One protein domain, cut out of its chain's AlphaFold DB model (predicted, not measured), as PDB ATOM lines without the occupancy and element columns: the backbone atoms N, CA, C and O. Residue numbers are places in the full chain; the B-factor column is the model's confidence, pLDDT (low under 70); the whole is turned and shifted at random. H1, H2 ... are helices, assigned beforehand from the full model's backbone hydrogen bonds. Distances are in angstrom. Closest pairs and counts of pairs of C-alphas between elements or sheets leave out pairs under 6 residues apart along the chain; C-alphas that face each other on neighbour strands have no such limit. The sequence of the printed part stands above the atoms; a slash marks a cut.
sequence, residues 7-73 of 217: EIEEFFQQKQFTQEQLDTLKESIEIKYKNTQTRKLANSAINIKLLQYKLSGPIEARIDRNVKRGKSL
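AT A GLANCE: This is residues 7 to 73 of the 217 residues of an uncharacterized protein of Zobellia laminariae (UniProt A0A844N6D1). This is a helical hairpin, H2 and H3, shaped like a narrow V that is closed at the tight link of residues 33 to 35, with the short helix H1 near both of its legs and a free helical arm beyond the far end of H3. The arm is residues 62 to 73, of which 62 to 72 belong to H4; it sticks out from the body and makes much of the length. The printed part has 67 residues with four named helices, H1, H2, H3 and H4 in that order along the chain, and no named strand; the class is all helix. The whole is loose, with a radius of gyration of the C-alphas of 14.5 A, and spans 48 by 24 by 17 A.

IN THESE COORDINATES: Find C-alpha 7 at (9.827, 9.941, 13.778), where the printed part begins; here H1 starts, a helix of five residues, 7 to 11, ending at Phe 11. Read on through residues 12 to 18, the link to H2, and stop at C-alpha 19 at (13.564, 8.010, 29.734). From there H2 runs over residues 19 to 32, Gln 19 to Lys 32, and its first and last C-alphas are 19.9 A apart. After residues 33 to 35 look for Thr 36, where H3 begins; it holds residues 36 to 56, is the longest helix with 21 residues, and measures 30.2 A from first to last C-alpha. Past residues 57 to 59 comes H4, residues 60 to 72, 18.6 A long, which ends at C-alpha 72 at (-10.430, -16.415, 13.694). One more residue, Leu 73, ends the printed part.

HOW THE PARTS SIT: Start again at H1 and compare Ile 8 with Ile 46 of H3: their C-alphas are the closest of the two helices, 6.5 A apart. H1 and H3 only just touch, with 3 pairs of C-alphas within 8 A, and H3 does so with residues 42 to 46 alone. H1 and H2 are close but not clearly touching; their closest C-alphas, those of Ile 8 and Leu 25, are 7.8 A apart. Next look at H2 and H3, which form a helical hairpin. They touch, and the closest C-alphas are those of Glu 30 and Arg 39, 6.5 A apart. Their lines stand at a shallow tilt of 27 degrees, opposite ways. H2 touches H3 with residues 26 to 30 alone, and H3 touches H2 with residues 39 to 43 alone. At the other end of H3 you meet H4, close but not clearly touching, with the C-alphas of Ser 56 and Arg 62 closest at 7.7 A. H3 and H4 run the same way at a steep tilt of 55 degrees. H4 is apart from H1 and from H2. In the backbones of H1, H2, H3 and H4, every O i to N i+4 pair is within hydrogen-bond range.

THE WHOLE: For the full length, go from Lys 34 to Leu 73, whose C-alphas are the two farthest apart, at 47.8 A. Without residues 62 to 73, which stand free, the body has 55 residues and spans 34 by 18 by 15 A, with a radius of gyration of 11.3 A. The printed part runs from 7 to 73 and has no cut. The links from H2 to H3 and from H3 to H4 are tight, the link from H1 to H2 is short, and no link is long. In the B-factor column the mean pLDDT of the printed part is 77.9; the model's confidence is low, under 70, at residues 57 to 73, and the mean over H4 is 54.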
ATOM      1  N   GLU A   7       8.764  10.251  12.809       83.94
ATOM      2  CA  GLU A   7       9.827   9.941  13.778       83.94
ATOM      3  C   GLU A   7       9.258   9.516  15.137       83.94
ATOM      4  O   GLU A   7       9.817   8.665  15.829       83.94
ATOM      5  N   ILE A   8       8.112  10.091  15.523       84.56
ATOM      6  CA  ILE A   8       7.394   9.690  16.734       84.56
ATOM      7  C   ILE A   8       6.805   8.293  16.522       84.56
ATOM      8  O   ILE A   8       6.842   7.461  17.427       84.56
ATOM      9  N   GLU A   9       6.250   8.004  15.345       82.25
ATOM     10  CA  GLU A   9       5.682   6.683  15.076       82.25
ATOM     11  C   GLU A   9       6.743   5.584  15.101       82.25
ATOM     12  O   GLU A   9       6.513   4.560  15.745       82.25
ATOM     13  N   GLU A  10       7.896   5.812  14.476       84.25
ATOM     14  CA  GLU A  10       9.039   4.894  14.485       84.25
ATOM     15  C   GLU A  10       9.583   4.668  15.899       84.25
ATOM     16  O   GLU A  10       9.816   3.526  16.300       84.25
ATOM     17  N   PHE A  11       9.704   5.725  16.708       86.00
ATOM     18  CA  PHE A  11      10.174   5.605  18.089       86.00
ATOM     19  C   PHE A  11       9.294   4.664  18.926       86.00
ATOM     20  O   PHE A  11       9.789   3.786  19.633       86.00
ATOM     21  N   PHE A  12       7.968   4.790  18.814       83.62
ATOM     22  CA  PHE A  12       7.018   3.977  19.585       83.62
ATOM     23  C   PHE A  12       6.774   2.564  19.017       83.62
ATOM     24  O   PHE A  12       5.979   1.804  19.588       83.62
ATOM     25  N   GLN A  13       7.444   2.181  17.924       81.75
ATOM     26  CA  GLN A  13       7.487   0.788  17.459       81.75
ATOM     27  C   GLN A  13       8.457  -0.066  18.287       81.75
ATOM     28  O   GLN A  13       8.280  -1.282  18.362       81.75
ATOM     29  N   GLN A  14       9.432   0.550  18.961       81.06
ATOM     30  CA  GLN A  14      10.410  -0.159  19.783       81.06
ATOM     31  C   GLN A  14       9.741  -0.904  20.953       81.06
ATOM     32  O   GLN A  14       8.798  -0.419  21.584       81.06
ATOM     33  N   LYS A  15      10.245  -2.108  21.268       75.38
ATOM     34  CA  LYS A  15       9.701  -2.964  22.342       75.38
ATOM     35  C   LYS A  15       9.917  -2.406  23.745       75.38
ATOM     36  O   LYS A  15       9.173  -2.788  24.645       75.38
ATOM     37  N   GLN A  16      10.956  -1.596  23.931       80.44
ATOM     38  CA  GLN A  16      11.312  -0.901  25.167       80.44
ATOM     39  C   GLN A  16      12.120   0.345  24.795       80.44
ATOM     40  O   GLN A  16      12.895   0.295  23.844       80.44
ATOM     41  N   PHE A  17      11.951   1.424  25.553       86.62
ATOM     42  CA  PHE A  17      12.770   2.630  25.457       86.62
ATOM     43  C   PHE A  17      12.988   3.210  26.860       86.62
ATOM     44  O   PHE A  17      12.160   3.010  27.757       86.62
ATOM     45  N   THR A  18      14.105   3.901  27.068       88.88
ATOM     46  CA  THR A  18      14.445   4.556  28.340       88.88
ATOM     47  C   THR A  18      13.946   6.001  28.380       88.88
ATOM     48  O   THR A  18      13.574   6.586  27.362       88.88
ATOM     49  N   GLN A  19      13.933   6.601  29.573       85.31
ATOM     50  CA  GLN A  19      13.564   8.010  29.734       85.31
ATOM     51  C   GLN A  19      14.532   8.941  28.980       85.31
ATOM     52  O   GLN A  19      14.089   9.879  28.329       85.31
ATOM     53  N   GLU A  20      15.825   8.611  28.966       88.81
ATOM     54  CA  GLU A  20      16.862   9.341  28.221       88.81
ATOM     55  C   GLU A  20      16.607   9.326  26.702       88.81
ATOM     56  O   GLU A  20      16.775  10.332  26.013       88.81
ATOM     57  N   GLN A  21      16.117   8.204  26.168       87.94
ATOM     58  CA  GLN A  21      15.736   8.091  24.756       87.94
ATOM     59  C   GLN A  21      14.492   8.929  24.419       87.94
ATOM     60  O   GLN A  21      14.369   9.476  23.326       87.94
ATOM     61  N   LEU A  22      13.563   9.060  25.366       90.38
ATOM     62  CA  LEU A  22      12.382   9.902  25.194       90.38
ATOM     63  C   LEU A  22      12.727  11.396  25.271       90.38
ATOM     64  O   LEU A  22      12.110  12.205  24.579       90.38
ATOM     65  N   ASP A  23      13.709  11.766  26.087       88.94
ATOM     66  CA  ASP A  23      14.153  13.154  26.195       88.94
ATOM     67  C   ASP A  23      15.009  13.572  24.988       88.94
ATOM     68  O   ASP A  23      14.780  14.645  24.433       88.94
ATOM     69  N   THR A  24      15.841  12.678  24.445       90.88
ATOM     70  CA  THR A  24      16.524  12.910  23.154       90.88
ATOM     71  C   THR A  24      15.548  13.030  21.976       90.88
ATOM     72  O   THR A  24      15.748  13.867  21.093       90.88
ATOM     73  N   LEU A  25      14.435  12.279  21.969       89.69
ATOM     74  CA  LEU A  25      13.365  12.469  20.980       89.69
ATOM     75  C   LEU A  25      12.765  13.882  21.071       89.69
ATOM     76  O   LEU A  25      12.593  14.540  20.044       89.69
ATOM     77  N   LYS A  26      12.476  14.375  22.282       87.50
ATOM     78  CA  LYS A  26      11.955  15.739  22.475       87.50
ATOM     79  C   LYS A  26      12.947  16.792  21.997       87.50
ATOM     80  O   LYS A  26      12.546  17.684  21.258       87.50
ATOM     81  N   GLU A  27      14.224  16.661  22.346       88.50
ATOM     82  CA  GLU A  27      15.272  17.574  21.880       88.50
ATOM     83  C   GLU A  27      15.364  17.584  20.347       88.50
ATOM     84  O   GLU A  27      15.404  18.651  19.729       88.50
ATOM     85  N   SER A  28      15.283  16.416  19.701       88.12
ATOM     86  CA  SER A  28      15.282  16.326  18.236       88.12
ATOM     87  C   SER A  28      14.079  17.036  17.599       88.12
ATOM     88  O   SER A  28      14.223  17.710  16.579       88.12
ATOM     89  N   ILE A  29      12.905  16.964  18.231       87.44
ATOM     90  CA  ILE A  29      11.673  17.637  17.795       87.44
ATOM     91  C   ILE A  29      11.783  19.151  17.984       87.44
ATOM     92  O   ILE A  29      11.326  19.914  17.129       87.44
ATOM     93  N   GLU A  30      12.420  19.607  19.061       85.25
ATOM     94  CA  GLU A  30      12.668  21.030  19.289       85.25
ATOM     95  C   GLU A  30      13.606  21.636  18.242       85.25
ATOM     96  O   GLU A  30      13.372  22.765  17.800       85.25
ATOM     97  N   ILE A  31      14.611  20.873  17.806       85.69
ATOM     98  CA  ILE A  31      15.565  21.274  16.766       85.69
ATOM     99  C   ILE A  31      14.920  21.210  15.372       85.69
ATOM    100  O   ILE A  31      15.076  22.137  14.573       85.69
ATOM    101  N   LYS A  32      14.174  20.138  15.071       85.94
ATOM    102  CA  LYS A  32      13.588  19.881  13.745       85.94
ATOM    103  C   LYS A  32      12.419  20.812  13.426       85.94
ATOM    104  O   LYS A  32      12.308  21.298  12.299       85.94
ATOM    105  N   TYR A  33      11.574  21.118  14.410       85.62
ATOM    106  CA  TYR A  33      10.415  21.989  14.232       85.62
ATOM    107  C   TYR A  33      10.662  23.380  14.823       85.62
ATOM    108  O   TYR A  33      10.555  23.617  16.030       85.62
ATOM    109  N   LYS A  34      10.935  24.340  13.929       81.19
ATOM    110  CA  LYS A  34      11.117  25.761  14.278       81.19
ATOM    111  C   LYS A  34       9.807  26.461  14.663       81.19
ATOM    112  O   LYS A  34       9.837  27.463  15.371       81.19
ATOM    113  N   ASN A  35       8.658  25.955  14.206       88.38
ATOM    114  CA  ASN A  35       7.357  26.547  14.505       88.38
ATOM    115  C   ASN A  35       6.850  26.092  15.887       88.38
ATOM    116  O   ASN A  35       6.785  24.905  16.203       88.38
ATOM    117  N   THR A  36       6.458  27.059  16.717       86.25
ATOM    118  CA  THR A  36       5.928  26.817  18.067       86.25
ATOM    119  C   THR A  36       4.664  25.956  18.068       86.25
ATOM    120  O   THR A  36       4.472  25.148  18.977       86.25
ATOM    121  N   GLN A  37       3.799  26.104  17.059       85.19
ATOM    122  CA  GLN A  37       2.545  25.354  16.967       85.19
ATOM    123  C   GLN A  37       2.790  23.882  16.621       85.19
ATOM    124  O   GLN A  37       2.253  23.007  17.298       85.19
ATOM    125  N   THR A  38       3.663  23.603  15.651       84.75
ATOM    126  CA  THR A  38       4.010  22.228  15.261       84.75
ATOM    127  C   THR A  38       4.785  21.516  16.368       84.75
ATOM    128  O   THR A  38       4.535  20.346  16.632       84.75
ATOM    129  N   ARG A  39       5.633  22.229  17.126       85.88
ATOM    130  CA  ARG A  39       6.294  21.687  18.326       85.88
ATOM    131  C   ARG A  39       5.293  21.278  19.409       85.88
ATOM    132  O   ARG A  39       5.425  20.214  20.009       85.88
ATOM    133  N   LYS A  40       4.267  22.100  19.659       86.62
ATOM    134  CA  LYS A  40       3.190  21.756  20.605       86.62
ATOM    135  C   LYS A  40       2.388  20.543  20.132       86.62
ATOM    136  O   LYS A  40       2.050  19.693  20.954       86.62
ATOM    137  N   LEU A  41       2.108  20.449  18.831       87.94
ATOM    138  CA  LEU A  41       1.433  19.294  18.235       87.94
ATOM    139  C   LEU A  41       2.280  18.024  18.350       87.94
ATOM    140  O   LEU A  41       1.763  17.009  18.811       87.94
ATOM    141  N   ALA A  42       3.578  18.101  18.054       86.38
ATOM    142  CA  ALA A  42       4.518  16.998  18.218       86.38
ATOM    143  C   ALA A  42       4.588  16.535  19.682       86.38
ATOM    144  O   ALA A  42       4.386  15.359  19.966       86.38
ATOM    145  N   ASN A  43       4.738  17.453  20.643       87.31
ATOM    146  CA  ASN A  43       4.735  17.119  22.075       87.31
ATOM    147  C   ASN A  43       3.416  16.471  22.530       87.31
ATOM    148  O   ASN A  43       3.418  15.528  23.323       87.31
ATOM    149  N   SER A  44       2.280  16.942  22.012       87.38
ATOM    150  CA  SER A  44       0.977  16.313  22.248       87.38
ATOM    151  C   SER A  44       0.922  14.895  21.665       87.38
ATOM    152  O   SER A  44       0.478  13.965  22.342       87.38
ATOM    153  N   ALA A  45       1.442  14.697  20.450       87.81
ATOM    154  CA  ALA A  45       1.524  13.392  19.804       87.81
ATOM    155  C   ALA A  45       2.404  12.409  20.597       87.81
ATOM    156  O   ALA A  45       1.972  11.275  20.818       87.81
ATOM    157  N   ILE A  46       3.560  12.848  21.117       88.62
ATOM    158  CA  ILE A  46       4.405  12.050  22.027       88.62
ATOM    159  C   ILE A  46       3.596  11.618  23.252       88.62
ATOM    160  O   ILE A  46       3.557  10.433  23.578       88.62
ATOM    161  N   ASN A  47       2.912  12.552  23.920       89.81
ATOM    162  CA  ASN A  47       2.143  12.255  25.131       89.81
ATOM    163  C   ASN A  47       1.015  11.249  24.869       89.81
ATOM    164  O   ASN A  47       0.813  10.315  25.649       89.81
ATOM    165  N   ILE A  48       0.297  11.405  23.756       87.56
ATOM    166  CA  ILE A  48      -0.767  10.482  23.353       87.56
ATOM    167  C   ILE A  48      -0.188   9.093  23.060       87.56
ATOM    168  O   ILE A  48      -0.720   8.097  23.557       87.56
ATOM    169  N   LYS A  49       0.907   8.997  22.296       85.94
ATOM    170  CA  LYS A  49       1.557   7.716  21.973       85.94
ATOM    171  C   LYS A  49       2.146   7.047  23.218       85.94
ATOM    172  O   LYS A  49       2.004   5.836  23.369       85.94
ATOM    173  N   LEU A  50       2.671   7.818  24.169       87.62
ATOM    174  CA  LEU A  50       3.154   7.322  25.459       87.62
ATOM    175  C   LEU A  50       2.026   6.730  26.312       87.62
ATOM    176  O   LEU A  50       2.165   5.632  26.853       87.62
ATOM    177  N   LEU A  51       0.889   7.425  26.414       84.31
ATOM    178  CA  LEU A  51      -0.300   6.904  27.097       84.31
ATOM    179  C   LEU A  51      -0.797   5.622  26.429       84.31
ATOM    180  O   LEU A  51      -1.061   4.626  27.099       84.31
ATOM    181  N   GLN A  52      -0.871   5.623  25.100       81.69
ATOM    182  CA  GLN A  52      -1.236   4.444  24.330       81.69
ATOM    183  C   GLN A  52      -0.282   3.273  24.607       81.69
ATOM    184  O   GLN A  52      -0.742   2.151  24.819       81.69
ATOM    185  N   TYR A  53       1.027   3.513  24.610       83.56
ATOM    186  CA  TYR A  53       2.041   2.502  24.890       83.56
ATOM    187  C   TYR A  53       1.865   1.902  26.293       83.56
ATOM    188  O   TYR A  53       1.809   0.682  26.432       83.56
ATOM    189  N   LYS A  54       1.642   2.737  27.320       81.12
ATOM    190  CA  LYS A  54       1.347   2.278  28.692       81.12
ATOM    191  C   LYS A  54       0.082   1.419  28.778       81.12
ATOM    192  O   LYS A  54       0.046   0.461  29.543       81.12
ATOM    193  N   LEU A  55      -0.953   1.752  28.007       78.50
ATOM    194  CA  LEU A  55      -2.245   1.062  28.065       78.50
ATOM    195  C   LEU A  55      -2.291  -0.251  27.276       78.50
ATOM    196  O   LEU A  55      -3.080  -1.130  27.606       78.50
ATOM    197  N   SER A  56      -1.533  -0.385  26.187       71.62
ATOM    198  CA  SER A  56      -1.679  -1.532  25.271       71.62
ATOM    199  C   SER A  56      -0.371  -2.212  24.866       71.62
ATOM    200  O   SER A  56      -0.432  -3.195  24.127       71.62
ATOM    201  N   GLY A  57       0.778  -1.733  25.342       66.56
ATOM    202  CA  GLY A  57       2.098  -2.224  24.950       66.56
ATOM    203  C   GLY A  57       2.527  -1.771  23.544       66.56
ATOM    204  O   GLY A  57       1.839  -0.934  22.936       66.56
ATOM    205  N   PRO A  58       3.645  -2.325  23.030       69.19
ATOM    206  CA  PRO A  58       4.225  -1.975  21.732       69.19
ATOM    207  C   PRO A  58       3.220  -2.097  20.585       69.19
ATOM    208  O   PRO A  58       2.342  -2.966  20.592       69.19
ATOM    209  N   ILE A  59       3.354  -1.230  19.579       62.34
ATOM    210  CA  ILE A  59       2.424  -1.151  18.442       62.34
ATOM    211  C   ILE A  59       2.369  -2.481  17.663       62.34
ATOM    212  O   ILE A  59       1.282  -2.890  17.250       62.34
ATOM    213  N   GLU A  60       3.485  -3.213  17.570       59.09
ATOM    214  CA  GLU A  60       3.572  -4.547  16.947       59.09
ATOM    215  C   GLU A  60       2.538  -5.537  17.517       59.09
ATOM    216  O   GLU A  60       1.828  -6.220  16.775       59.09
ATOM    217  N   ALA A  61       2.337  -5.530  18.840       54.38
ATOM    218  CA  ALA A  61       1.383  -6.421  19.503       54.38
ATOM    219  C   ALA A  61      -0.084  -6.121  19.128       54.38
ATOM    220  O   ALA A  61      -0.968  -6.963  19.327       54.38
ATOM    221  N   ARG A  62      -0.377  -4.928  18.591       56.62
ATOM    222  CA  ARG A  62      -1.725  -4.528  18.153       56.62
ATOM    223  C   ARG A  62      -2.039  -5.028  16.751       56.62
ATOM    224  O   ARG A  62      -3.161  -5.485  16.522       56.62
ATOM    225  N   ILE A  63      -1.064  -4.972  15.844       57.66
ATOM    226  CA  ILE A  63      -1.205  -5.489  14.478       57.66
ATOM    227  C   ILE A  63      -1.458  -6.999  14.553       57.66
ATOM    228  O   ILE A  63      -2.443  -7.483  13.996       57.66
ATOM    229  N   ASP A  64      -0.702  -7.718  15.385       54.03
ATOM    230  CA  ASP A  64      -0.893  -9.156  15.592       54.03
ATOM    231  C   ASP A  64      -2.244  -9.517  16.220       54.03
ATOM    232  O   ASP A  64      -2.852 -10.520  15.839       54.03
ATOM    233  N   ARG A  65      -2.775  -8.717  17.157       54.62
ATOM    234  CA  ARG A  65      -4.122  -8.944  17.720       54.62
ATOM    235  C   ARG A  65      -5.225  -8.737  16.685       54.62
ATOM    236  O   ARG A  65      -6.181  -9.516  16.659       54.62
ATOM    237  N   ASN A  66      -5.106  -7.722  15.833       54.62
ATOM    238  CA  ASN A  66      -6.093  -7.447  14.789       54.62
ATOM    239  C   ASN A  66      -6.028  -8.489  13.663       54.62
ATOM    240  O   ASN A  66      -7.070  -8.969  13.215       54.62
ATOM    241  N   VAL A  67      -4.828  -8.940  13.286       54.69
ATOM    242  CA  VAL A  67      -4.633 -10.038  12.327       54.69
ATOM    243  C   VAL A  67      -5.126 -11.375  12.901       54.69
ATOM    244  O   VAL A  67      -5.788 -12.137  12.194       54.69
ATOM    245  N   LYS A  68      -4.903 -11.655  14.195       53.78
ATOM    246  CA  LYS A  68      -5.446 -12.852  14.869       53.78
ATOM    247  C   LYS A  68      -6.978 -12.845  14.926       53.78
ATOM    248  O   LYS A  68      -7.584 -13.883  14.670       53.78
ATOM    249  N   ARG A  69      -7.614 -11.691  15.167       52.62
ATOM    250  CA  ARG A  69      -9.084 -11.542  15.099       52.62
ATOM    251  C   ARG A  69      -9.637 -11.717  13.679       52.62
ATOM    252  O   ARG A  69     -10.711 -12.291  13.516       52.62
ATOM    253  N   GLY A  70      -8.902 -11.285  12.653       50.62
ATOM    254  CA  GLY A  70      -9.259 -11.522  11.250       50.62
ATOM    255  C   GLY A  70      -9.167 -13.000  10.850       50.62
ATOM    256  O   GLY A  70     -10.072 -13.524  10.202       50.62
ATOM    257  N   LYS A  71      -8.126 -13.713  11.301       50.34
ATOM    258  CA  LYS A  71      -7.946 -15.150  11.018       50.34
ATOM    259  C   LYS A  71      -8.938 -16.045  11.773       50.34
ATOM    260  O   LYS A  71      -9.378 -17.049  11.217       50.34
ATOM    261  N   SER A  72      -9.381 -15.665  12.978       48.53
ATOM    262  CA  SER A  72     -10.430 -16.415  13.694       48.53
ATOM    263  C   SER A  72     -11.805 -16.353  13.016       48.53
ATOM    264  O   SER A  72     -12.629 -17.232  13.240       48.53
ATOM    265  N   LEU A  73     -12.058 -15.355  12.158       52.00
ATOM    266  CA  LEU A  73     -13.308 -15.253  11.388       52.00
ATOM    267  C   LEU A  73     -13.325 -16.142  10.131       52.00
ATOM    268  O   LEU A  73     -14.397 -16.413   9.598       52.00
TER     269      LEU A  73